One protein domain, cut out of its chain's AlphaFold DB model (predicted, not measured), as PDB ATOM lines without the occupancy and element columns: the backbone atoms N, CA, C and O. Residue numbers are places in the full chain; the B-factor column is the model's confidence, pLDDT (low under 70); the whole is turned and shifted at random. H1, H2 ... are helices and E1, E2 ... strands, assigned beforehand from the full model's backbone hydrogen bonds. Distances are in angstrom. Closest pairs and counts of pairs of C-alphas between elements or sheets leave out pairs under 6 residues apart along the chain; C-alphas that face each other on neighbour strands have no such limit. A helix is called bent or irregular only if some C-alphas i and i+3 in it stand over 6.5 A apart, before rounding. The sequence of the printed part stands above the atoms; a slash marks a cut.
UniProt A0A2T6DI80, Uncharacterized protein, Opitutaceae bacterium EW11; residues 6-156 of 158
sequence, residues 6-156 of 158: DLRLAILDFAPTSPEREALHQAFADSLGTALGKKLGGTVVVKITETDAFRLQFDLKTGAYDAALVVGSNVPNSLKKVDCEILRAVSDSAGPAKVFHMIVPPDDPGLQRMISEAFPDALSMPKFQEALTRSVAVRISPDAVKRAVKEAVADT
ATOM      1  N   ASP A   6     291.424 233.830 245.089       88.94
ATOM      2  CA  ASP A   6     292.427 234.321 246.025       88.94
ATOM      3  C   ASP A   6     291.962 235.680 246.567       88.94
ATOM      4  O   ASP A   6     291.651 236.576 245.785       88.94
ATOM      5  N   LEU A   7     291.932 235.838 247.890       93.44
ATOM      6  CA  LEU A   7     291.662 237.102 248.579       93.44
ATOM      7  C   LEU A   7     292.978 237.683 249.101       93.44
ATOM      8  O   LEU A   7     293.664 237.038 249.894       93.44
ATOM      9  N   ARG A   8     293.333 238.902 248.700       95.75
ATOM     10  CA  ARG A   8     294.520 239.623 249.183       95.75
ATOM     11  C   ARG A   8     294.137 240.464 250.394       95.75
ATOM     12  O   ARG A   8     293.464 241.485 250.263       95.75
ATOM     13  N   LEU A   9     294.575 240.040 251.572       96.94
ATOM     14  CA  LEU A   9     294.278 240.678 252.846       96.94
ATOM     15  C   LEU A   9     295.521 241.389 253.389       96.94
ATOM     16  O   LEU A   9     296.528 240.757 253.699       96.94
ATOM     17  N   ALA A  10     295.442 242.702 253.568       96.94
ATOM     18  CA  ALA A  10     296.464 243.419 254.318       96.94
ATOM     19  C   ALA A  10     296.246 243.262 255.827       96.94
ATOM     20  O   ALA A  10     295.109 243.284 256.293       96.94
ATOM     21  N   ILE A  11     297.319 243.157 256.610       97.25
ATOM     22  CA  ILE A  11     297.244 243.136 258.074       97.25
ATOM     23  C   ILE A  11     298.020 244.315 258.648       97.25
ATOM     24  O   ILE A  11     299.206 244.488 258.379       97.25
ATOM     25  N   LEU A  12     297.344 245.103 259.481       95.56
ATOM     26  CA  LEU A  12     297.942 246.134 260.316       95.56
ATOM     27  C   LEU A  12     297.804 245.713 261.780       95.56
ATOM     28  O   LEU A  12     296.727 245.823 262.365       95.56
ATOM     29  N   ASP A  13     298.892 245.243 262.380       94.06
ATOM     30  CA  ASP A  13     298.928 244.841 263.786       94.06
ATOM     31  C   ASP A  13     299.914 245.721 264.558       94.06
ATOM     32  O   ASP A  13     301.088 245.821 264.209       94.06
ATOM     33  N   PHE A  14     299.431 246.368 265.619       87.88
ATOM     34  CA  PHE A  14     300.257 247.231 266.470       87.88
ATOM     35  C   PHE A  14     301.064 246.449 267.517       87.88
ATOM     36  O   PHE A  14     301.817 247.043 268.291       87.88
ATOM     37  N   ALA A  15     300.889 245.129 267.604       87.50
ATOM     38  CA  ALA A  15     301.694 244.291 268.473       87.50
ATOM     39  C   ALA A  15     303.133 244.134 267.932       87.50
ATOM     40  O   ALA A  15     303.330 243.992 266.720       87.50
ATOM     41  N   PRO A  16     304.143 244.083 268.824       87.00
ATOM     42  CA  PRO A  16     305.511 243.740 268.441       87.00
ATOM     43  C   PRO A  16     305.575 242.418 267.673       87.00
ATOM     44  O   PRO A  16     304.785 241.509 267.935       87.00
ATOM     45  N   THR A  17     306.528 242.309 266.748       89.25
ATOM     46  CA  THR A  17     306.747 241.086 265.966       89.25
ATOM     47  C   THR A  17     307.087 239.912 266.866       89.25
ATOM     48  O   THR A  17     308.004 239.995 267.683       89.25
ATOM     49  N   SER A  18     306.328 238.825 266.722       91.19
ATOM     50  CA  SER A  18     306.565 237.561 267.413       91.19
ATOM     51  C   SER A  18     305.983 236.386 266.614       91.19
ATOM     52  O   SER A  18     305.044 236.587 265.836       91.19
ATOM     53  N   PRO A  19     306.471 235.152 266.836       92.44
ATOM     54  CA  PRO A  19     305.920 233.959 266.189       92.44
ATOM     55  C   PRO A  19     304.425 233.749 266.471       92.44
ATOM     56  O   PRO A  19     303.680 233.286 265.614       92.44
ATOM     57  N   GLU A  20     303.948 234.108 267.664       91.88
ATOM     58  CA  GLU A  20     302.532 233.997 268.033       91.88
ATOM     59  C   GLU A  20     301.669 235.029 267.312       91.88
ATOM     60  O   GLU A  20     300.498 234.763 267.043       91.88
ATOM     61  N   ARG A  21     302.235 236.202 266.999       92.88
ATOM     62  CA  ARG A  21     301.574 237.213 266.173       92.88
ATOM     63  C   ARG A  21     301.386 236.691 264.750       92.88
ATOM     64  O   ARG A  21     300.267 236.696 264.250       92.88
ATOM     65  N   GLU A  22     302.447 236.174 264.140       94.94
ATOM     66  CA  GLU A  22     302.395 235.583 262.796       94.94
ATOM     67  C   GLU A  22     301.440 234.378 262.746       94.94
ATOM     68  O   GLU A  22     300.608 234.264 261.845       94.94
ATOM     69  N   ALA A  23     301.475 233.512 263.765       95.38
ATOM     70  CA  ALA A  23     300.555 232.383 263.878       95.38
ATOM     71  C   ALA A  23     299.091 232.831 264.012       95.38
ATOM     72  O   ALA A  23     298.205 232.201 263.433       95.38
ATOM     73  N   LEU A  24     298.822 233.920 264.744       95.25
ATOM     74  CA  LEU A  24     297.488 234.514 264.836       95.25
ATOM     75  C   LEU A  24     297.007 235.015 263.470       95.25
ATOM     76  O   LEU A  24     295.860 234.766 263.096       95.25
ATOM     77  N   HIS A  25     297.877 235.698 262.724       96.94
ATOM     78  CA  HIS A  25     297.573 236.215 261.389       96.94
ATOM     79  C   HIS A  25     297.258 235.087 260.407       96.94
ATOM     80  O   HIS A  25     296.231 235.132 259.729       96.94
ATOM     81  N   GLN A  26     298.081 234.037 260.384       97.81
ATOM     82  CA  GLN A  26     297.845 232.881 259.521       97.81
ATOM     83  C   GLN A  26     296.576 232.119 259.923       97.81
ATOM     84  O   GLN A  26     295.777 231.741 259.068       97.81
ATOM     85  N   ALA A  27     296.341 231.926 261.225       97.12
ATOM     86  CA  ALA A  27     295.127 231.275 261.708       97.12
ATOM     87  C   ALA A  27     293.867 232.062 261.323       97.12
ATOM     88  O   ALA A  27     292.845 231.452 260.999       97.12
ATOM     89  N   PHE A  28     293.940 233.396 261.321       97.25
ATOM     90  CA  PHE A  28     292.856 234.241 260.835       97.25
ATOM     91  C   PHE A  28     292.617 234.045 259.336       97.25
ATOM     92  O   PHE A  28     291.481 233.805 258.937       97.25
ATOM     93  N   ALA A  29     293.676 234.098 258.523       97.38
ATOM     94  CA  ALA A  29     293.600 233.912 257.075       97.38
ATOM     95  C   ALA A  29     292.938 232.577 256.705       97.38
ATOM     96  O   ALA A  29     291.989 232.540 255.921       97.38
ATOM     97  N   ASP A  30     293.375 231.490 257.340       96.75
ATOM     98  CA  ASP A  30     292.831 230.151 257.109       96.75
ATOM     99  C   ASP A  30     291.361 230.049 257.543       96.75
ATOM    100  O   ASP A  30     290.539 229.422 256.865       96.75
ATOM    101  N   SER A  31     291.014 230.674 258.673       96.81
ATOM    102  CA  SER A  31     289.644 230.667 259.195       96.81
ATOM    103  C   SER A  31     288.703 231.476 258.303       96.81
ATOM    104  O   SER A  31     287.599 231.024 258.000       96.81
ATOM    105  N   LEU A  32     289.163 232.629 257.810       96.75
ATOM    106  CA  LEU A  32     288.428 233.458 256.861       96.75
ATOM    107  C   LEU A  32     288.250 232.743 255.520       96.75
ATOM    108  O   LEU A  32     287.135 232.698 255.009       96.75
ATOM    109  N   GLY A  33     289.301 232.118 254.984       95.81
ATOM    110  CA  GLY A  33     289.216 231.323 253.757       95.81
ATOM    111  C   GLY A  33     288.229 230.161 253.885       95.81
ATOM    112  O   GLY A  33     287.413 229.930 252.995       95.81
ATOM    113  N   THR A  34     288.221 229.481 255.035       95.56
ATOM    114  CA  THR A  34     287.256 228.408 255.316       95.56
ATOM    115  C   THR A  34     285.824 228.944 255.420       95.56
ATOM    116  O   THR A  34     284.903 228.345 254.865       95.56
ATOM    117  N   ALA A  35     285.614 230.064 256.119       95.00
ATOM    118  CA  ALA A  35     284.301 230.693 256.256       95.00
ATOM    119  C   ALA A  35     283.752 231.165 254.897       95.00
ATOM    120  O   ALA A  35     282.614 230.847 254.550       95.00
ATOM    121  N   LEU A  36     284.581 231.829 254.086       93.81
ATOM    122  CA  LEU A  36     284.236 232.237 252.723       93.81
ATOM    123  C   LEU A  36     283.957 231.029 251.826       93.81
ATOM    124  O   LEU A  36     282.974 231.019 251.086       93.81
ATOM    125  N   GLY A  37     284.764 229.973 251.929       92.31
ATOM    126  CA  GLY A  37     284.597 228.778 251.112       92.31
ATOM    127  C   GLY A  37     283.276 228.044 251.351       92.31
ATOM    128  O   GLY A  37     282.649 227.567 250.403       92.31
ATOM    129  N   LYS A  38     282.780 228.039 252.597       90.50
ATOM    130  CA  LYS A  38     281.435 227.525 252.924       90.50
ATOM    131  C   LYS A  38     280.322 228.307 252.223       90.50
ATOM    132  O   LYS A  38     279.312 227.715 251.859       90.50
ATOM    133  N   LYS A  39     280.498 229.618 252.042       86.75
ATOM    134  CA  LYS A  39     279.517 230.506 251.398       86.75
ATOM    135  C   LYS A  39     279.574 230.415 249.872       86.75
ATOM    136  O   LYS A  39     278.539 230.465 249.219       86.75
ATOM    137  N   LEU A  40     280.777 230.257 249.324       86.00
ATOM    138  CA  LEU A  40     281.040 230.251 247.884       86.00
ATOM    139  C   LEU A  40     280.998 228.858 247.239       86.00
ATOM    140  O   LEU A  40     281.026 228.748 246.016       86.00
ATOM    141  N   GLY A  41     280.934 227.786 248.034       84.12
ATOM    142  CA  GLY A  41     280.925 226.414 247.518       84.12
ATOM    143  C   GLY A  41     282.264 225.983 246.903       84.12
ATOM    144  O   GLY A  41     282.300 225.126 246.013       84.12
ATOM    145  N   GLY A  42     283.373 226.576 247.350       84.75
ATOM    146  CA  GLY A  42     284.714 226.325 246.820       84.75
ATOM    147  C   GLY A  42     285.818 226.716 247.795       84.75
ATOM    148  O   GLY A  42     285.556 227.269 248.856       84.75
ATOM    149  N   THR A  43     287.067 226.414 247.449       86.94
ATOM    150  CA  THR A  43     288.222 226.827 248.256       86.94
ATOM    151  C   THR A  43     288.530 228.301 248.007       86.94
ATOM    152  O   THR A  43     288.675 228.712 246.856       86.94
ATOM    153  N   VAL A  44     288.669 229.075 249.085       92.56
ATOM    154  CA  VAL A  44     289.155 230.459 249.042       92.56
ATOM    155  C   VAL A  44     290.484 230.531 249.770       92.56
ATOM    156  O   VAL A  44     290.577 230.155 250.940       92.56
ATOM    157  N   VAL A  45     291.512 231.017 249.080       94.50
ATOM    158  CA  VAL A  45     292.845 231.207 249.660       94.50
ATOM    159  C   VAL A  45     292.986 232.661 250.081       94.50
ATOM    160  O   VAL A  45     292.894 233.559 249.250       94.50
ATOM    161  N   VAL A  46     293.239 232.909 251.365       96.38
ATOM    162  CA  VAL A  46     293.499 234.262 251.873       96.38
ATOM    163  C   VAL A  46     295.007 234.477 251.953       96.38
ATOM    164  O   VAL A  46     295.692 233.854 252.762       96.38
ATOM    165  N   LYS A  47     295.534 235.355 251.099       96.81
ATOM    166  CA  LYS A  47     296.945 235.755 251.085       96.81
ATOM    167  C   LYS A  47     297.118 236.978 251.965       96.81
ATOM    168  O   LYS A  47     296.525 238.015 251.683       96.81
ATOM    169  N   ILE A  48     297.927 236.849 253.008       97.06
ATOM    170  CA  ILE A  48     298.173 237.930 253.959       97.06
ATOM    171  C   ILE A  48     299.475 238.663 253.659       97.06
ATOM    172  O   ILE A  48     300.491 238.035 253.368       97.06
ATOM    173  N   THR A  49     299.444 239.987 253.786       96.75
ATOM    174  CA  THR A  49     300.644 240.831 253.774       96.75
ATOM    175  C   THR A  49     300.581 241.799 254.946       96.75
ATOM    176  O   THR A  49     299.627 242.566 255.070       96.75
ATOM    177  N   GLU A  50     301.594 241.785 255.811       95.56
ATOM    178  CA  GLU A  50     301.728 242.805 256.852       95.56
ATOM    179  C   GLU A  50     302.081 244.164 256.231       95.56
ATOM    180  O   GLU A  50     302.900 244.254 255.314       95.56
ATOM    181  N   THR A  51     301.474 245.236 256.731       94.38
ATOM    182  CA  THR A  51     301.713 246.595 256.238       94.38
ATOM    183  C   THR A  51     301.599 247.630 257.354       94.38
ATOM    184  O   THR A  51     301.189 247.334 258.477       94.38
ATOM    185  N   ASP A  52     301.962 248.869 257.039       91.19
ATOM    186  CA  ASP A  52     301.821 250.019 257.920       91.19
ATOM    187  C   ASP A  52     300.590 250.873 257.559       91.19
ATOM    188  O   ASP A  52     300.023 250.802 256.467       91.19
ATOM    189  N   ALA A  53     300.165 251.717 258.502       87.56
ATOM    190  CA  ALA A  53     298.973 252.548 258.346       87.56
ATOM    191  C   ALA A  53     299.084 253.612 257.237       87.56
ATOM    192  O   ALA A  53     298.055 254.131 256.792       87.56
ATOM    193  N   PHE A  54     300.305 253.983 256.838       85.44
ATOM    194  CA  PHE A  54     300.551 254.998 255.819       85.44
ATOM    195  C   PHE A  54     300.349 254.410 254.421       85.44
ATOM    196  O   PHE A  54     299.630 254.992 253.609       85.44
ATOM    197  N   ARG A  55     300.909 253.225 254.162       89.44
ATOM    198  CA  ARG A  55     300.772 252.512 252.884       89.44
ATOM    199  C   ARG A  55     299.382 251.933 252.685       89.44
ATOM    200  O   ARG A  55     298.819 252.053 251.599       89.44
ATOM    201  N   LEU A  56     298.787 251.397 253.750       91.31
ATOM    202  CA  LEU A  56     297.517 250.680 253.669       91.31
ATOM    203  C   LEU A  56     296.389 251.491 253.013       91.31
ATOM    204  O   LEU A  56     295.610 250.951 252.234       91.31
ATOM    205  N   GLN A  57     296.305 252.796 253.291       89.44
ATOM    206  CA  GLN A  57     295.280 253.644 252.680       89.44
ATOM    207  C   GLN A  57     295.417 253.707 251.153       89.44
ATOM    208  O   GLN A  57     294.416 253.661 250.438       89.44
ATOM    209  N   PHE A  58     296.643 253.873 250.662       89.69
ATOM    210  CA  PHE A  58     296.927 253.967 249.234       89.69
ATOM    211  C   PHE A  58     296.708 252.619 248.543       89.69
ATOM    212  O   PHE A  58     296.068 252.558 247.494       89.69
ATOM    213  N   ASP A  59     297.169 251.538 249.166       92.12
ATOM    214  CA  ASP A  59     297.080 250.188 248.610       92.12
ATOM    215  C   ASP A  59     295.626 249.692 248.520       92.12
ATOM    216  O   ASP A  59     295.245 249.069 247.531       92.12
ATOM    217  N   LEU A  60     294.777 250.031 249.501       89.75
ATOM    218  CA  LEU A  60     293.338 249.754 249.420       89.75
ATOM    219  C   LEU A  60     292.673 250.551 248.294       89.75
ATOM    220  O   LEU A  60     291.895 249.997 247.529       89.75
ATOM    221  N   LYS A  61     293.009 251.839 248.144       88.38
ATOM    222  CA  LYS A  61     292.445 252.692 247.081       88.38
ATOM    223  C   LYS A  61     292.864 252.286 245.671       88.38
ATOM    224  O   LYS A  61     292.161 252.593 244.718       88.38
ATOM    225  N   THR A  62     294.035 251.677 245.521       89.81
ATOM    226  CA  THR A  62     294.563 251.248 244.217       89.81
ATOM    227  C   THR A  62     294.195 249.805 243.877       89.81
ATOM    228  O   THR A  62     294.590 249.315 242.820       89.81
ATOM    229  N   GLY A  63     293.446 249.116 244.748       89.19
ATOM    230  CA  GLY A  63     293.066 247.717 244.555       89.19
ATOM    231  C   GLY A  63     294.238 246.741 244.685       89.19
ATOM    232  O   GLY A  63     294.188 245.630 244.146       89.19
ATOM    233  N   ALA A  64     295.319 247.133 245.369       92.25
ATOM    234  CA  ALA A  64     296.433 246.236 245.673       92.25
ATOM    235  C   ALA A  64     296.022 245.156 246.691       92.25
ATOM    236  O   ALA A  64     296.493 244.018 246.597       92.25
ATOM    237  N   TYR A  65     295.092 245.493 247.588       93.62
ATOM    238  CA  TYR A  65     294.435 244.569 248.511       93.62
ATOM    239  C   TYR A  65     292.920 244.627 248.354       93.62
ATOM    240  O   TYR A  65     292.360 245.681 248.064       93.62
ATOM    241  N   ASP A  66     292.276 243.491 248.597       93.38
ATOM    242  CA  ASP A  66     290.825 243.335 248.517       93.38
ATOM    243  C   ASP A  66     290.152 243.685 249.857       93.38
ATOM    244  O   ASP A  66     288.988 244.072 249.898       93.38
ATOM    245  N   ALA A  67     290.887 243.564 250.967       94.69
ATOM    246  CA  ALA A  67     290.448 243.952 252.304       94.69
ATOM    247  C   ALA A  67     291.648 244.198 253.230       94.69
ATOM    248  O   ALA A  67     292.794 243.875 252.899       94.69
ATOM    249  N   ALA A  68     291.384 244.721 254.428       95.50
ATOM    250  CA  ALA A  68     292.386 244.850 255.477       95.50
ATOM    251  C   ALA A  68     291.868 244.452 256.857       95.50
ATOM    252  O   ALA A  68     290.765 244.821 257.249       95.50
ATOM    253  N   LEU A  69     292.708 243.771 257.630       96.88
ATOM    254  CA  LEU A  69     292.492 243.501 259.042       96.88
ATOM    255  C   LEU A  69     293.377 244.424 259.882       96.88
ATOM    256  O   LEU A  69     294.602 244.367 259.801       96.88
ATOM    257  N   VAL A  70     292.764 245.230 260.743       95.81
ATOM    258  CA  VAL A  70     293.465 245.990 261.779       95.81
ATOM    259  C   VAL A  70     293.295 245.282 263.118       95.81
ATOM    260  O   VAL A  70     292.174 245.107 263.602       95.81
ATOM    261  N   VAL A  71     294.411 244.901 263.735       93.94
ATOM    262  CA  VAL A  71     294.461 244.289 265.066       93.94
ATOM    263  C   VAL A  71     294.896 245.354 266.066       93.94
ATOM    264  O   VAL A  71     296.059 245.755 266.120       93.94
ATOM    265  N   GLY A  72     293.951 245.850 266.859       89.44
ATOM    266  CA  GLY A  72     294.206 246.947 267.787       89.44
ATOM    267  C   GLY A  72     292.938 247.655 268.235       89.44
ATOM    268  O   GLY A  72     291.861 247.444 267.691       89.44
ATOM    269  N   SER A  73     293.071 248.516 269.244       84.88
ATOM    270  CA  SER A  73     291.936 249.201 269.872       84.88
ATOM    271  C   SER A  73     291.242 250.223 268.970       84.88
ATOM    272  O   SER A  73     290.083 250.544 269.221       84.88
ATOM    273  N   ASN A  74     291.936 250.742 267.952       87.06
ATOM    274  CA  ASN A  74     291.441 251.794 267.073       87.06
ATOM    275  C   ASN A  74     291.928 251.617 265.632       87.06
ATOM    276  O   ASN A  74     293.078 251.259 265.384       87.06
ATOM    277  N   VAL A  75     291.072 252.003 264.684       89.31
ATOM    278  CA  VAL A  75     291.446 252.198 263.278       89.31
ATOM    279  C   VAL A  75     292.173 253.544 263.116       89.31
ATOM    280  O   VAL A  75     291.649 254.565 263.584       89.31
ATOM    281  N   PRO A  76     293.340 253.594 262.442       88.56
ATOM    282  CA  PRO A  76     294.014 254.841 262.084       88.56
ATOM    283  C   PRO A  76     293.101 255.865 261.405       88.56
ATOM    284  O   PRO A  76     292.296 255.532 260.535       88.56
ATOM    285  N   ASN A  77     293.281 257.146 261.734       86.62
ATOM    286  CA  ASN A  77     292.494 258.233 261.139       86.62
ATOM    287  C   ASN A  77     292.670 258.345 259.615       86.62
ATOM    288  O   ASN A  77     291.769 258.842 258.945       86.62
ATOM    289  N   SER A  78     293.800 257.891 259.060       83.25
ATOM    290  CA  SER A  78     294.012 257.806 257.609       83.25
ATOM    291  C   SER A  78     293.012 256.857 256.942       83.25
ATOM    292  O   SER A  78     292.478 257.179 255.884       83.25
ATOM    293  N   LEU A  79     292.692 255.734 257.586       82.50
ATOM    294  CA  LEU A  79     291.792 254.711 257.048       82.50
ATOM    295  C   LEU A  79     290.313 255.063 257.244       82.50
ATOM    296  O   LEU A  79     289.498 254.733 256.397       82.50
ATOM    297  N   LYS A  80     289.971 255.825 258.291       80.12
ATOM    298  CA  LYS A  80     288.598 256.327 258.517       80.12
ATOM    299  C   LYS A  80     288.106 257.318 257.455       80.12
ATOM    300  O   LYS A  80     286.921 257.608 257.399       80.12
ATOM    301  N   LYS A  81     289.020 257.901 256.675       72.19
ATOM    302  CA  LYS A  81     288.709 258.881 255.619       72.19
ATOM    303  C   LYS A  81     288.452 258.237 254.257       72.19
ATOM    304  O   LYS A  81     288.275 258.954 253.276       72.19
ATOM    305  N   VAL A  82     288.544 256.914 254.171       69.31
ATOM    306  CA  VAL A  82     288.204 256.162 252.964       69.31
ATOM    307  C   VAL A  82     286.750 255.733 253.098       69.31
ATOM    308  O   VAL A  82     286.324 255.406 254.204       69.31
ATOM    309  N   ASP A  83     285.999 255.767 252.001       79.69
ATOM    310  CA  ASP A  83     284.596 255.340 251.941       79.69
ATOM    311  C   ASP A  83     284.493 253.804 252.022       79.69
ATOM    312  O   ASP A  83     284.052 253.135 251.100       79.69
ATOM    313  N   CYS A  84     285.043 253.224 253.089       83.69
ATOM    314  CA  CYS A  84     285.122 251.788 253.315       83.69
ATOM    315  C   CYS A  84     284.093 251.349 254.349       83.69
ATOM    316  O   CYS A  84     283.842 252.044 255.337       83.69
ATOM    317  N   GLU A  85     283.602 250.122 254.195       89.38
ATOM    318  CA  GLU A  85     282.903 249.440 255.275       89.38
ATOM    319  C   GLU A  85     283.921 249.029 256.344       89.38
ATOM    320  O   GLU A  85     284.964 248.444 256.039       89.38
ATOM    321  N   ILE A  86     283.635 249.363 257.606       92.25
ATOM    322  CA  ILE A  86     284.468 248.991 258.752       92.25
ATOM    323  C   ILE A  86     283.636 248.132 259.693       92.25
ATOM    324  O   ILE A  86     282.802 248.631 260.450       92.25
ATOM    325  N   LEU A  87     283.917 246.836 259.696       92.75
ATOM    326  CA  LEU A  87     283.354 245.896 260.652       92.75
ATOM    327  C   LEU A  87     284.224 245.869 261.896       92.75
ATOM    328  O   LEU A  87     285.451 245.923 261.812       92.75
ATOM    329  N   ARG A  88     283.601 245.738 263.064       94.00
ATOM    330  CA  ARG A  88     284.306 245.652 264.341       94.00
ATOM    331  C   ARG A  88     283.885 244.400 265.084       94.00
ATOM    332  O   ARG A  88     282.697 244.157 265.265       94.00
ATOM    333  N   ALA A  89     284.868 243.682 265.603       92.12
ATOM    334  CA  ALA A  89     284.660 242.575 266.514       92.12
ATOM    335  C   ALA A  89     285.589 242.686 267.721       92.12
ATOM    336  O   ALA A  89     286.669 243.279 267.659       92.12
ATOM    337  N   VAL A  90     285.150 242.122 268.838       88.94
ATOM    338  CA  VAL A  90     285.919 242.042 270.077       88.94
ATOM    339  C   VAL A  90     286.032 240.572 270.427       88.94
ATOM    340  O   VAL A  90     285.029 239.865 270.406       88.94
ATOM    341  N   SER A  91     287.239 240.103 270.721       83.38
ATOM    342  CA  SER A  91     287.412 238.734 271.177       83.38
ATOM    343  C   SER A  91     286.788 238.532 272.547       83.38
ATOM    344  O   SER A  91     287.095 239.290 273.472       83.38
ATOM    345  N   ASP A  92     286.058 237.438 272.695       72.25
ATOM    346  CA  ASP A  92     285.710 236.880 273.993       72.25
ATOM    347  C   ASP A  92     286.828 235.916 274.420       72.25
ATOM    348  O   ASP A  92     286.826 234.737 274.080       72.25
ATOM    349  N   SER A  93     287.886 236.448 275.039       67.50
ATOM    350  CA  SER A  93     288.989 235.629 275.555       67.50
ATOM    351  C   SER A  93     289.207 235.925 277.031       67.50
ATOM    352  O   SER A  93     288.973 237.043 277.480       67.50
ATOM    353  N   ALA A  94     289.699 234.938 277.784       62.94
ATOM    354  CA  ALA A  94     289.931 235.038 279.230       62.94
ATOM    355  C   ALA A  94     291.042 236.039 279.642       62.94
ATOM    356  O   ALA A  94     291.424 236.092 280.809       62.94
ATOM    357  N   GLY A  95     291.585 236.815 278.700       67.25
ATOM    358  CA  GLY A  95     292.592 237.851 278.929       67.25
ATOM    359  C   GLY A  95     292.152 239.214 278.376       67.25
ATOM    360  O   GLY A  95     290.964 239.426 278.139       67.25
ATOM    361  N   PRO A  96     293.076 240.175 278.175       73.19
ATOM    362  CA  PRO A  96     292.724 241.470 277.606       73.19
ATOM    363  C   PRO A  96     292.073 241.285 276.234       73.19
ATOM    364  O   PRO A  96     292.690 240.751 275.310       73.19
ATOM    365  N   ALA A  97     290.831 241.757 276.117       82.19
ATOM    366  CA  ALA A  97     290.059 241.664 274.893       82.19
ATOM    367  C   ALA A  97     290.823 242.308 273.725       82.19
ATOM    368  O   ALA A  97     291.191 243.486 273.770       82.19
ATOM    369  N   LYS A  98     291.063 241.535 272.664       87.56
ATOM    370  CA  LYS A  98     291.580 242.052 271.400       87.56
ATOM    371  C   LYS A  98     290.426 242.570 270.557       87.56
ATOM    372  O   LYS A  98     289.379 241.937 270.445       87.56
ATOM    373  N   VAL A  99     290.636 243.735 269.961       92.06
ATOM    374  CA  VAL A  99     289.693 244.342 269.026       92.06
ATOM    375  C   VAL A  99     290.229 244.129 267.615       92.06
ATOM    376  O   VAL A  99     291.416 244.332 267.355       92.06
ATOM    377  N   PHE A 100     289.343 243.690 266.731       94.94
ATOM    378  CA  PHE A 100     289.613 243.443 265.323       94.94
ATOM    379  C   PHE A 100     288.722 244.354 264.498       94.94
ATOM    380  O   PHE A 100     287.513 244.434 264.742       94.94
ATOM    381  N   HIS A 101     289.310 245.017 263.512       95.62
ATOM    382  CA  HIS A 101     288.568 245.788 262.530       95.62
ATOM    383  C   HIS A 101     288.828 245.229 261.138       95.62
ATOM    384  O   HIS A 101     289.978 245.178 260.712       95.62
ATOM    385  N   MET A 102     287.774 244.823 260.440       95.44
ATOM    386  CA  MET A 102     287.854 244.455 259.031       95.44
ATOM    387  C   MET A 102     287.434 245.663 258.201       95.44
ATOM    388  O   MET A 102     286.374 246.233 258.442       95.44
ATOM    389  N   ILE A 103     288.278 246.062 257.259       94.00
ATOM    390  CA  ILE A 103     288.064 247.193 256.362       94.00
ATOM    391  C   ILE A 103     287.902 246.635 254.956       94.00
ATOM    392  O   ILE A 103     288.802 245.950 254.467       94.00
ATOM    393  N   VAL A 104     286.782 246.944 254.310       92.31
ATOM    394  CA  VAL A 104     286.494 246.485 252.949       92.31
ATOM    395  C   VAL A 104     286.209 247.692 252.045       92.31
ATOM    396  O   VAL A 104     285.326 248.495 252.369       92.31
ATOM    397  N   PRO A 105     286.950 247.866 250.932       88.88
ATOM    398  CA  PRO A 105     286.668 248.894 249.931       88.88
ATOM    399  C   PRO A 105     285.231 248.802 249.384       88.88
ATOM    400  O   PRO A 105     284.664 247.709 249.355       88.88
ATOM    401  N   PRO A 106     284.633 249.923 248.945       85.31
ATOM    402  CA  PRO A 106     283.263 249.969 248.417       85.31
ATOM    403  C   PRO A 106     283.137 249.413 246.995       85.31
ATOM    404  O   PRO A 106     282.028 249.278 246.482       85.31
ATOM    405  N   ASP A 107     284.265 249.109 246.357       82.00
ATOM    406  CA  ASP A 107     284.346 248.824 244.925       82.00
ATOM    407  C   ASP A 107     283.645 247.511 244.530       82.00
ATOM    408  O   ASP A 107     283.274 247.340 243.368       82.00
ATOM    409  N   ASP A 108     283.415 246.604 245.490       81.56
ATOM    410  CA  ASP A 108     282.693 245.345 245.285       81.56
ATOM    411  C   ASP A 108     281.697 245.060 246.436       81.56
ATOM    412  O   ASP A 108     282.063 244.487 247.470       81.56
ATOM    413  N   PRO A 109     280.405 245.407 246.255       85.62
ATOM    414  CA  PRO A 109     279.354 245.132 247.237       85.62
ATOM    415  C   PRO A 109     279.129 243.635 247.506       85.62
ATOM    416  O   PRO A 109     278.662 243.250 248.581       85.62
ATOM    417  N   GLY A 110     279.431 242.777 246.524       87.44
ATOM    418  CA  GLY A 110     279.345 241.330 246.677       87.44
ATOM    419  C   GLY A 110     280.417 240.834 247.637       87.44
ATOM    420  O   GLY A 110     280.107 240.118 248.592       87.44
ATOM    421  N   LEU A 111     281.660 241.271 247.430       86.31
ATOM    422  CA  LEU A 111     282.776 240.969 248.319       86.31
ATOM    423  C   LEU A 111     282.546 241.509 249.732       86.31
ATOM    424  O   LEU A 111     282.741 240.764 250.692       86.31
ATOM    425  N   GLN A 112     282.078 242.753 249.857       89.44
ATOM    426  CA  GLN A 112     281.700 243.349 251.141       89.44
ATOM    427  C   GLN A 112     280.745 242.454 251.911       89.44
ATOM    428  O   GLN A 112     281.077 241.986 252.998       89.44
ATOM    429  N   ARG A 113     279.603 242.114 251.309       91.00
ATOM    430  CA  ARG A 113     278.615 241.248 251.950       91.00
ATOM    431  C   ARG A 113     279.212 239.905 252.369       91.00
ATOM    432  O   ARG A 113     278.952 239.441 253.478       91.00
ATOM    433  N   MET A 114     280.007 239.278 251.503       91.19
ATOM    434  CA  MET A 114     280.631 237.989 251.808       91.19
ATOM    435  C   MET A 114     281.594 238.076 252.990       91.19
ATOM    436  O   MET A 114     281.549 237.218 253.870       91.19
ATOM    437  N   ILE A 115     282.437 239.108 253.037       93.19
ATOM    438  CA  ILE A 115     283.354 239.335 254.156       93.19
ATOM    439  C   ILE A 115     282.568 239.655 255.430       93.19
ATOM    440  O   ILE A 115     282.876 239.085 256.474       93.19
ATOM    441  N   SER A 116     281.527 240.488 255.359       91.94
ATOM    442  CA  SER A 116     280.687 240.841 256.510       91.94
ATOM    443  C   SER A 116     279.992 239.632 257.130       91.94
ATOM    444  O   SER A 116     279.921 239.526 258.354       91.94
ATOM    445  N   GLU A 117     279.554 238.673 256.313       92.81
ATOM    446  CA  GLU A 117     278.996 237.411 256.799       92.81
ATOM    447  C   GLU A 117     280.070 236.432 257.305       92.81
ATOM    448  O   GLU A 117     279.842 235.732 258.287       92.81
ATOM    449  N   ALA A 118     281.231 236.356 256.647       94.44
ATOM    450  CA  ALA A 118     282.281 235.390 256.977       94.44
ATOM    451  C   ALA A 118     283.169 235.823 258.153       94.44
ATOM    452  O   ALA A 118     283.782 234.981 258.806       94.44
ATOM    453  N   PHE A 119     283.268 237.121 258.432       95.06
ATOM    454  CA  PHE A 119     284.172 237.662 259.443       95.06
ATOM    455  C   PHE A 119     283.851 237.182 260.873       95.06
ATOM    456  O   PHE A 119     284.773 236.712 261.545       95.06
ATOM    457  N   PRO A 120     282.590 237.192 261.354       93.44
ATOM    458  CA  PRO A 120     282.250 236.616 262.659       93.44
ATOM    459  C   PRO A 120     282.537 235.108 262.742       93.44
ATOM    460  O   PRO A 120     283.048 234.621 263.755       93.44
ATOM    461  N   ASP A 121     282.268 234.370 261.663       93.94
ATOM    462  CA  ASP A 121     282.541 232.932 261.577       93.94
ATOM    463  C   ASP A 121     284.047 232.650 261.652       93.94
ATOM    464  O   ASP A 121     284.480 231.767 262.390       93.94
ATOM    465  N   ALA A 122     284.861 233.438 260.944       95.06
ATOM    466  CA  ALA A 122     286.317 233.342 260.972       95.06
ATOM    467  C   ALA A 122     286.869 233.561 262.386       95.06
ATOM    468  O   ALA A 122     287.746 232.824 262.838       95.06
ATOM    469  N   LEU A 123     286.324 234.545 263.105       93.75
ATOM    470  CA  LEU A 123     286.727 234.834 264.476       93.75
ATOM    471  C   LEU A 123     286.273 233.760 265.463       93.75
ATOM    472  O   LEU A 123     286.942 233.570 266.465       93.75
ATOM    473  N   SER A 124     285.174 233.050 265.221       93.19
ATOM    474  CA  SER A 124     284.698 231.984 266.119       93.19
ATOM    475  C   SER A 124     285.326 230.614 265.840       93.19
ATOM    476  O   SER A 124     285.111 229.670 266.602       93.19
ATOM    477  N   MET A 125     286.134 230.483 264.782       93.56
ATOM    478  CA  MET A 125     286.753 229.207 264.438       93.56
ATOM    479  C   MET A 125     287.726 228.717 265.521       93.56
ATOM    480  O   MET A 125     288.580 229.490 265.964       93.56
ATOM    481  N   PRO A 126     287.698 227.413 265.876       93.62
ATOM    482  CA  PRO A 126     288.579 226.851 266.902       93.62
ATOM    483  C   PRO A 126     290.062 227.147 266.661       93.62
ATOM    484  O   PRO A 126     290.765 227.581 267.567       93.62
ATOM    485  N   LYS A 127     290.522 227.014 265.410       93.00
ATOM    486  CA  LYS A 127     291.916 227.276 265.029       93.00
ATOM    487  C   LYS A 127     292.348 228.714 265.334       93.00
ATOM    488  O   LYS A 127     293.446 228.933 265.842       93.00
ATOM    489  N   PHE A 128     291.490 229.692 265.045       94.56
ATOM    490  CA  PHE A 128     291.769 231.088 265.366       94.56
ATOM    491  C   PHE A 128     291.702 231.345 266.876       94.56
ATOM    492  O   PHE A 128     292.593 231.994 267.417       94.56
ATOM    493  N   GLN A 129     290.709 230.788 267.571       93.00
ATOM    494  CA  GLN A 129     290.556 230.927 269.025       93.00
ATOM    495  C   GLN A 129     291.748 230.355 269.811       93.00
ATOM    496  O   GLN A 129     292.227 230.966 270.772       93.00
ATOM    497  N   GLU A 130     292.303 229.226 269.368       91.38
ATOM    498  CA  GLU A 130     293.526 228.653 269.934       91.38
ATOM    499  C   GLU A 130     294.740 229.572 269.732       91.38
ATOM    500  O   GLU A 130     295.475 229.851 270.686       91.38
ATOM    501  N   ALA A 131     294.947 230.081 268.511       92.50
ATOM    502  CA  ALA A 131     296.043 231.005 268.208       92.50
ATOM    503  C   ALA A 131     295.907 232.323 268.988       92.50
ATOM    504  O   ALA A 131     296.884 232.848 269.529       92.50
ATOM    505  N   LEU A 132     294.678 232.821 269.117       90.75
ATOM    506  CA  LEU A 132     294.349 234.007 269.888       90.75
ATOM    507  C   LEU A 132     294.726 233.838 271.358       90.75
ATOM    508  O   LEU A 132     295.452 234.680 271.892       90.75
ATOM    509  N   THR A 133     294.315 232.731 271.976       89.00
ATOM    510  CA  THR A 133     294.634 232.402 273.372       89.00
ATOM    511  C   THR A 133     296.146 232.378 273.607       89.00
ATOM    512  O   THR A 133     296.639 232.995 274.552       89.00
ATOM    513  N   ARG A 134     296.911 231.751 272.702       86.75
ATOM    514  CA  ARG A 134     298.383 231.720 272.777       86.75
ATOM    515  C   ARG A 134     298.999 233.114 272.651       86.75
ATOM    516  O   ARG A 134     299.873 233.468 273.437       86.75
ATOM    517  N   SER A 135     298.501 233.933 271.722       83.19
ATOM    518  CA  SER A 135     298.992 235.305 271.517       83.19
ATOM    519  C   SER A 135     298.758 236.220 272.728       83.19
ATOM    520  O   SER A 135     299.490 237.188 272.935       83.19
ATOM    521  N   VAL A 136     297.724 235.933 273.526       77.06
ATOM    522  CA  VAL A 136     297.415 236.665 274.758       77.06
ATOM    523  C   VAL A 136     298.282 236.169 275.917       77.06
ATOM    524  O   VAL A 136     298.807 236.992 276.664       77.06
ATOM    525  N   ALA A 137     298.505 234.857 276.030       67.44
ATOM    526  CA  ALA A 137     299.314 234.263 277.095       67.44
ATOM    527  C   ALA A 137     300.749 234.821 277.144       67.44
ATOM    528  O   ALA A 137     301.251 235.115 278.226       67.44
ATOM    529  N   VAL A 138     301.379 235.066 275.989       59.62
ATOM    530  CA  VAL A 138     302.731 235.656 275.927       59.62
ATOM    531  C   VAL A 138     302.782 237.051 276.560       59.62
ATOM    532  O   VAL A 138     303.745 237.374 277.257       59.62
ATOM    533  N   ARG A 139     301.720 237.858 276.409       56.91
ATOM    534  CA  ARG A 139     301.626 239.186 277.043       56.91
ATOM    535  C   ARG A 139     301.456 239.121 278.563       56.91
ATOM    536  O   ARG A 139     301.848 240.064 279.240       56.91
ATOM    537  N   ILE A 140     300.913 238.025 279.094       56.25
ATOM    538  CA  ILE A 140     300.722 237.790 280.537       56.25
ATOM    539  C   ILE A 140     301.789 236.813 281.062       56.25
ATOM    540  O   ILE A 140     301.537 235.997 281.945       56.25
ATOM    541  N   SER A 141     303.005 236.840 280.512       52.72
ATOM    542  CA  SER A 141     304.070 235.984 281.039       52.72
ATOM    543  C   SER A 141     304.424 236.406 282.480       52.72
ATOM    544  O   SER A 141     304.583 237.605 282.734       52.72
ATOM    545  N   PRO A 142     304.608 235.463 283.428       59.25
ATOM    546  CA  PRO A 142     304.934 235.763 284.827       59.25
ATOM    547  C   PRO A 142     306.169 236.654 284.997       59.25
ATOM    548  O   PRO A 142     306.233 237.430 285.945       59.25
ATOM    549  N   ASP A 143     307.136 236.583 284.080       60.81
ATOM    550  CA  ASP A 143     308.309 237.462 284.072       60.81
ATOM    551  C   ASP A 143     307.977 238.920 283.734       60.81
ATOM    552  O   ASP A 143     308.564 239.828 284.322       60.81
ATOM    553  N   ALA A 144     307.010 239.168 282.846       59.34
ATOM    554  CA  ALA A 144     306.527 240.518 282.557       59.34
ATOM    555  C   ALA A 144     305.762 241.092 283.760       59.34
ATOM    556  O   ALA A 144     305.968 242.247 284.127       59.34
ATOM    557  N   VAL A 145     304.964 240.258 284.437       61.44
ATOM    558  CA  VAL A 145     304.268 240.633 285.679       61.44
ATOM    559  C   VAL A 145     305.269 240.910 286.807       61.44
ATOM    560  O   VAL A 145     305.173 241.936 287.471       61.44
ATOM    561  N   LYS A 146     306.283 240.056 286.997       63.84
ATOM    562  CA  LYS A 146     307.346 240.270 287.995       63.84
ATOM    563  C   LYS A 146     308.150 241.544 287.729       63.84
ATOM    564  O   LYS A 146     308.496 242.232 288.685       63.84
ATOM    565  N   ARG A 147     308.445 241.870 286.464       60.94
ATOM    566  CA  ARG A 147     309.116 243.131 286.097       60.94
ATOM    567  C   ARG A 147     308.242 244.345 286.397       60.94
ATOM    568  O   ARG A 147     308.713 245.230 287.101       60.94
ATOM    569  N   ALA A 148     306.975 244.330 285.983       61.31
ATOM    570  CA  ALA A 148     306.038 245.422 286.250       61.31
ATOM    571  C   ALA A 148     305.835 245.666 287.758       61.31
ATOM    572  O   ALA A 148     305.812 246.807 288.207       61.31
ATOM    573  N   VAL A 149     305.756 244.598 288.562       68.94
ATOM    574  CA  VAL A 149     305.680 244.711 290.029       68.94
ATOM    575  C   VAL A 149     306.979 245.278 290.608       68.94
ATOM    576  O   VAL A 149     306.932 246.120 291.497       68.94
ATOM    577  N   LYS A 150     308.146 244.860 290.106       66.75
ATOM    578  CA  LYS A 150     309.441 245.363 290.590       66.75
ATOM    579  C   LYS A 150     309.647 246.851 290.273       66.75
ATOM    580  O   LYS A 150     310.203 247.558 291.107       66.75
ATOM    581  N   GLU A 151     309.193 247.319 289.112       62.50
ATOM    582  CA  GLU A 151     309.246 248.737 288.724       62.50
ATOM    583  C   GLU A 151     308.263 249.587 289.547       62.50
ATOM    584  O   GLU A 151     308.662 250.607 290.098       62.50
ATOM    585  N   ALA A 152     307.027 249.122 289.755       64.38
ATOM    586  CA  ALA A 152     306.039 249.842 290.568       64.38
ATOM    587  C   ALA A 152     306.446 249.982 292.051       64.38
ATOM    588  O   ALA A 152     306.146 250.986 292.699       64.38
ATOM    589  N   VAL A 153     307.152 248.986 292.600       69.69
ATOM    590  CA  VAL A 153     307.672 249.043 293.976       69.69
ATOM    591  C   VAL A 153     308.875 249.989 294.086       69.69
ATOM    592  O   VAL A 153     309.075 250.574 295.146       69.69
ATOM    593  N   ALA A 154     309.645 250.193 293.011       64.50
ATOM    594  CA  ALA A 154     310.761 251.139 293.003       64.50
ATOM    595  C   ALA A 154     310.297 252.610 292.998       64.50
ATOM    596  O   ALA A 154     310.933 253.435 293.643       64.50
ATOM    597  N   ASP A 155     309.164 252.921 292.359       54.72
ATOM    598  CA  ASP A 155     308.585 254.279 292.314       54.72
ATOM    599  C   ASP A 155     307.837 254.695 293.597       54.72
ATOM    600  O   ASP A 155     307.519 255.865 293.784       54.72
ATOM    601  N   THR A 156     307.547 253.759 294.509       56.22
ATOM    602  CA  THR A 156     306.807 254.050 295.759       56.22
ATOM    603  C   THR A 156     307.735 254.412 296.934       56.22
ATOM    604  O   THR A 156     307.267 254.700 298.033       56.22
TER     605      THR A 156
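Overview. This is residues 6 to 156 of the 158 residues of an uncharacterized protein of Opitutaceae bacterium EW11 (UniProt A0A2T6DI80). A strongly twisted sheet of five strands makes the core, with H1 and H3 packed over one face and the short H2 over the other. H4 packs on H1 beyond the sheet, and from its end residues 141 to 156, with H5, stick out as an arm that makes the length of the whole. The printed part has 151 residues, with five named helices and five named strands along the chain as E1 H1 E2 H2 E3 E4 E5 H3 H4 H5; the class is mixed, helices and strands. The sheet is mixed too, in the order E2 E1 E3 E5 E4, with E2, E1 and E3 parallel and E5 antiparallel to both E3 and E4. The whole is compact by its radius of gyration of the C-alphas, 16.8 A, yet elongated in outline, spanning 57 by 33 by 22 A.

Arrangement. Begin at E1, residues 6 to 13, an inner strand of the sheet. After it comes H1, residues 19 to 40, on the sheet at a height of 6.2 A; it is over E1 and runs slantwise to the strands, only just, at 33 degrees to E1 on the local plane. Next find E2, residues 44 to 50, an edge strand parallel to E1, with N 9 and O 47 2.8 A apart. E1, H1 and E2 are a strand-helix-strand unit, two parallel neighbour strands with a helix between, and its crossover is right-handed. H2, residues 53 to 61, is on the opposite face from H1, at a height of 9.5 A; it is over E1 and E3, residues 67 to 71, and runs along the strands. E3 is parallel to E1, with N 69 and O 10 2.8 A apart; E2, H2 and E3 are a split unit, with E1 between the two strands, and its crossover is right-handed. Further on, E4, residues 85 to 90, and E5, residues 99 to 104, form a hairpin, with N 87 and O 102 2.8 A apart. E5 is antiparallel to E3, with N 70 and O 101 2.8 A apart. H3, residues 109 to 124, is on the same face as H1, at a height of 8.1 A, and runs along the strands. H3 touches H1 at a steep tilt of 55 degrees, opposite ways; their closest C-alphas, of Leu 32 and Ala 122, are 4.6 A apart. H4, residues 126 to 139, is not on the sheet but touches H1 at a shallow tilt of 21 degrees, opposite ways; their closest C-alphas, of Ala 27 and Phe 128, are 5.0 A apart. H5, residues 142 to 154, meets H4 only through their link. In H5 every O i to N i+4 pair is within hydrogen-bond range; the others have 17 of 18 in H1, 3 of 5 in H2, 10 of 12 in H3 and 9 of 10 in H4.

Along the chain. Find C-alpha 6 at (292.427, 234.321, 246.025); from there E1 runs 21.6 A to C-alpha 13. H1 begins at C-alpha 19, (305.920, 233.959, 266.189), and is 31.1 A long. E2 measures 19.3 A, H2 13.0 A, E3 13.4 A, E4 16.8 A and E5 16.5 A. H3, 23.6 A, has a kink of 30 degrees near residue 117 and is only just irregular: C-alphas 117 and 120 are 6.7 A apart. H4 is 20.6 A long, and H5, 18.4 A, ends at C-alpha 154, (310.761, 251.139, 293.003).

Size, cuts and confidence. The two C-alphas farthest apart, of Gly 41 and Thr 156, are 61.3 A apart. Without residues 141 to 156, which stand free, the body spans 40 by 36 by 21 A. The printed part has no cut, and its one long link is E3 to E4, residues 72 to 84. The mean pLDDT of the printed part is 86.3; look for values under 70 at residues 82, 93 to 95 and 137 to 156.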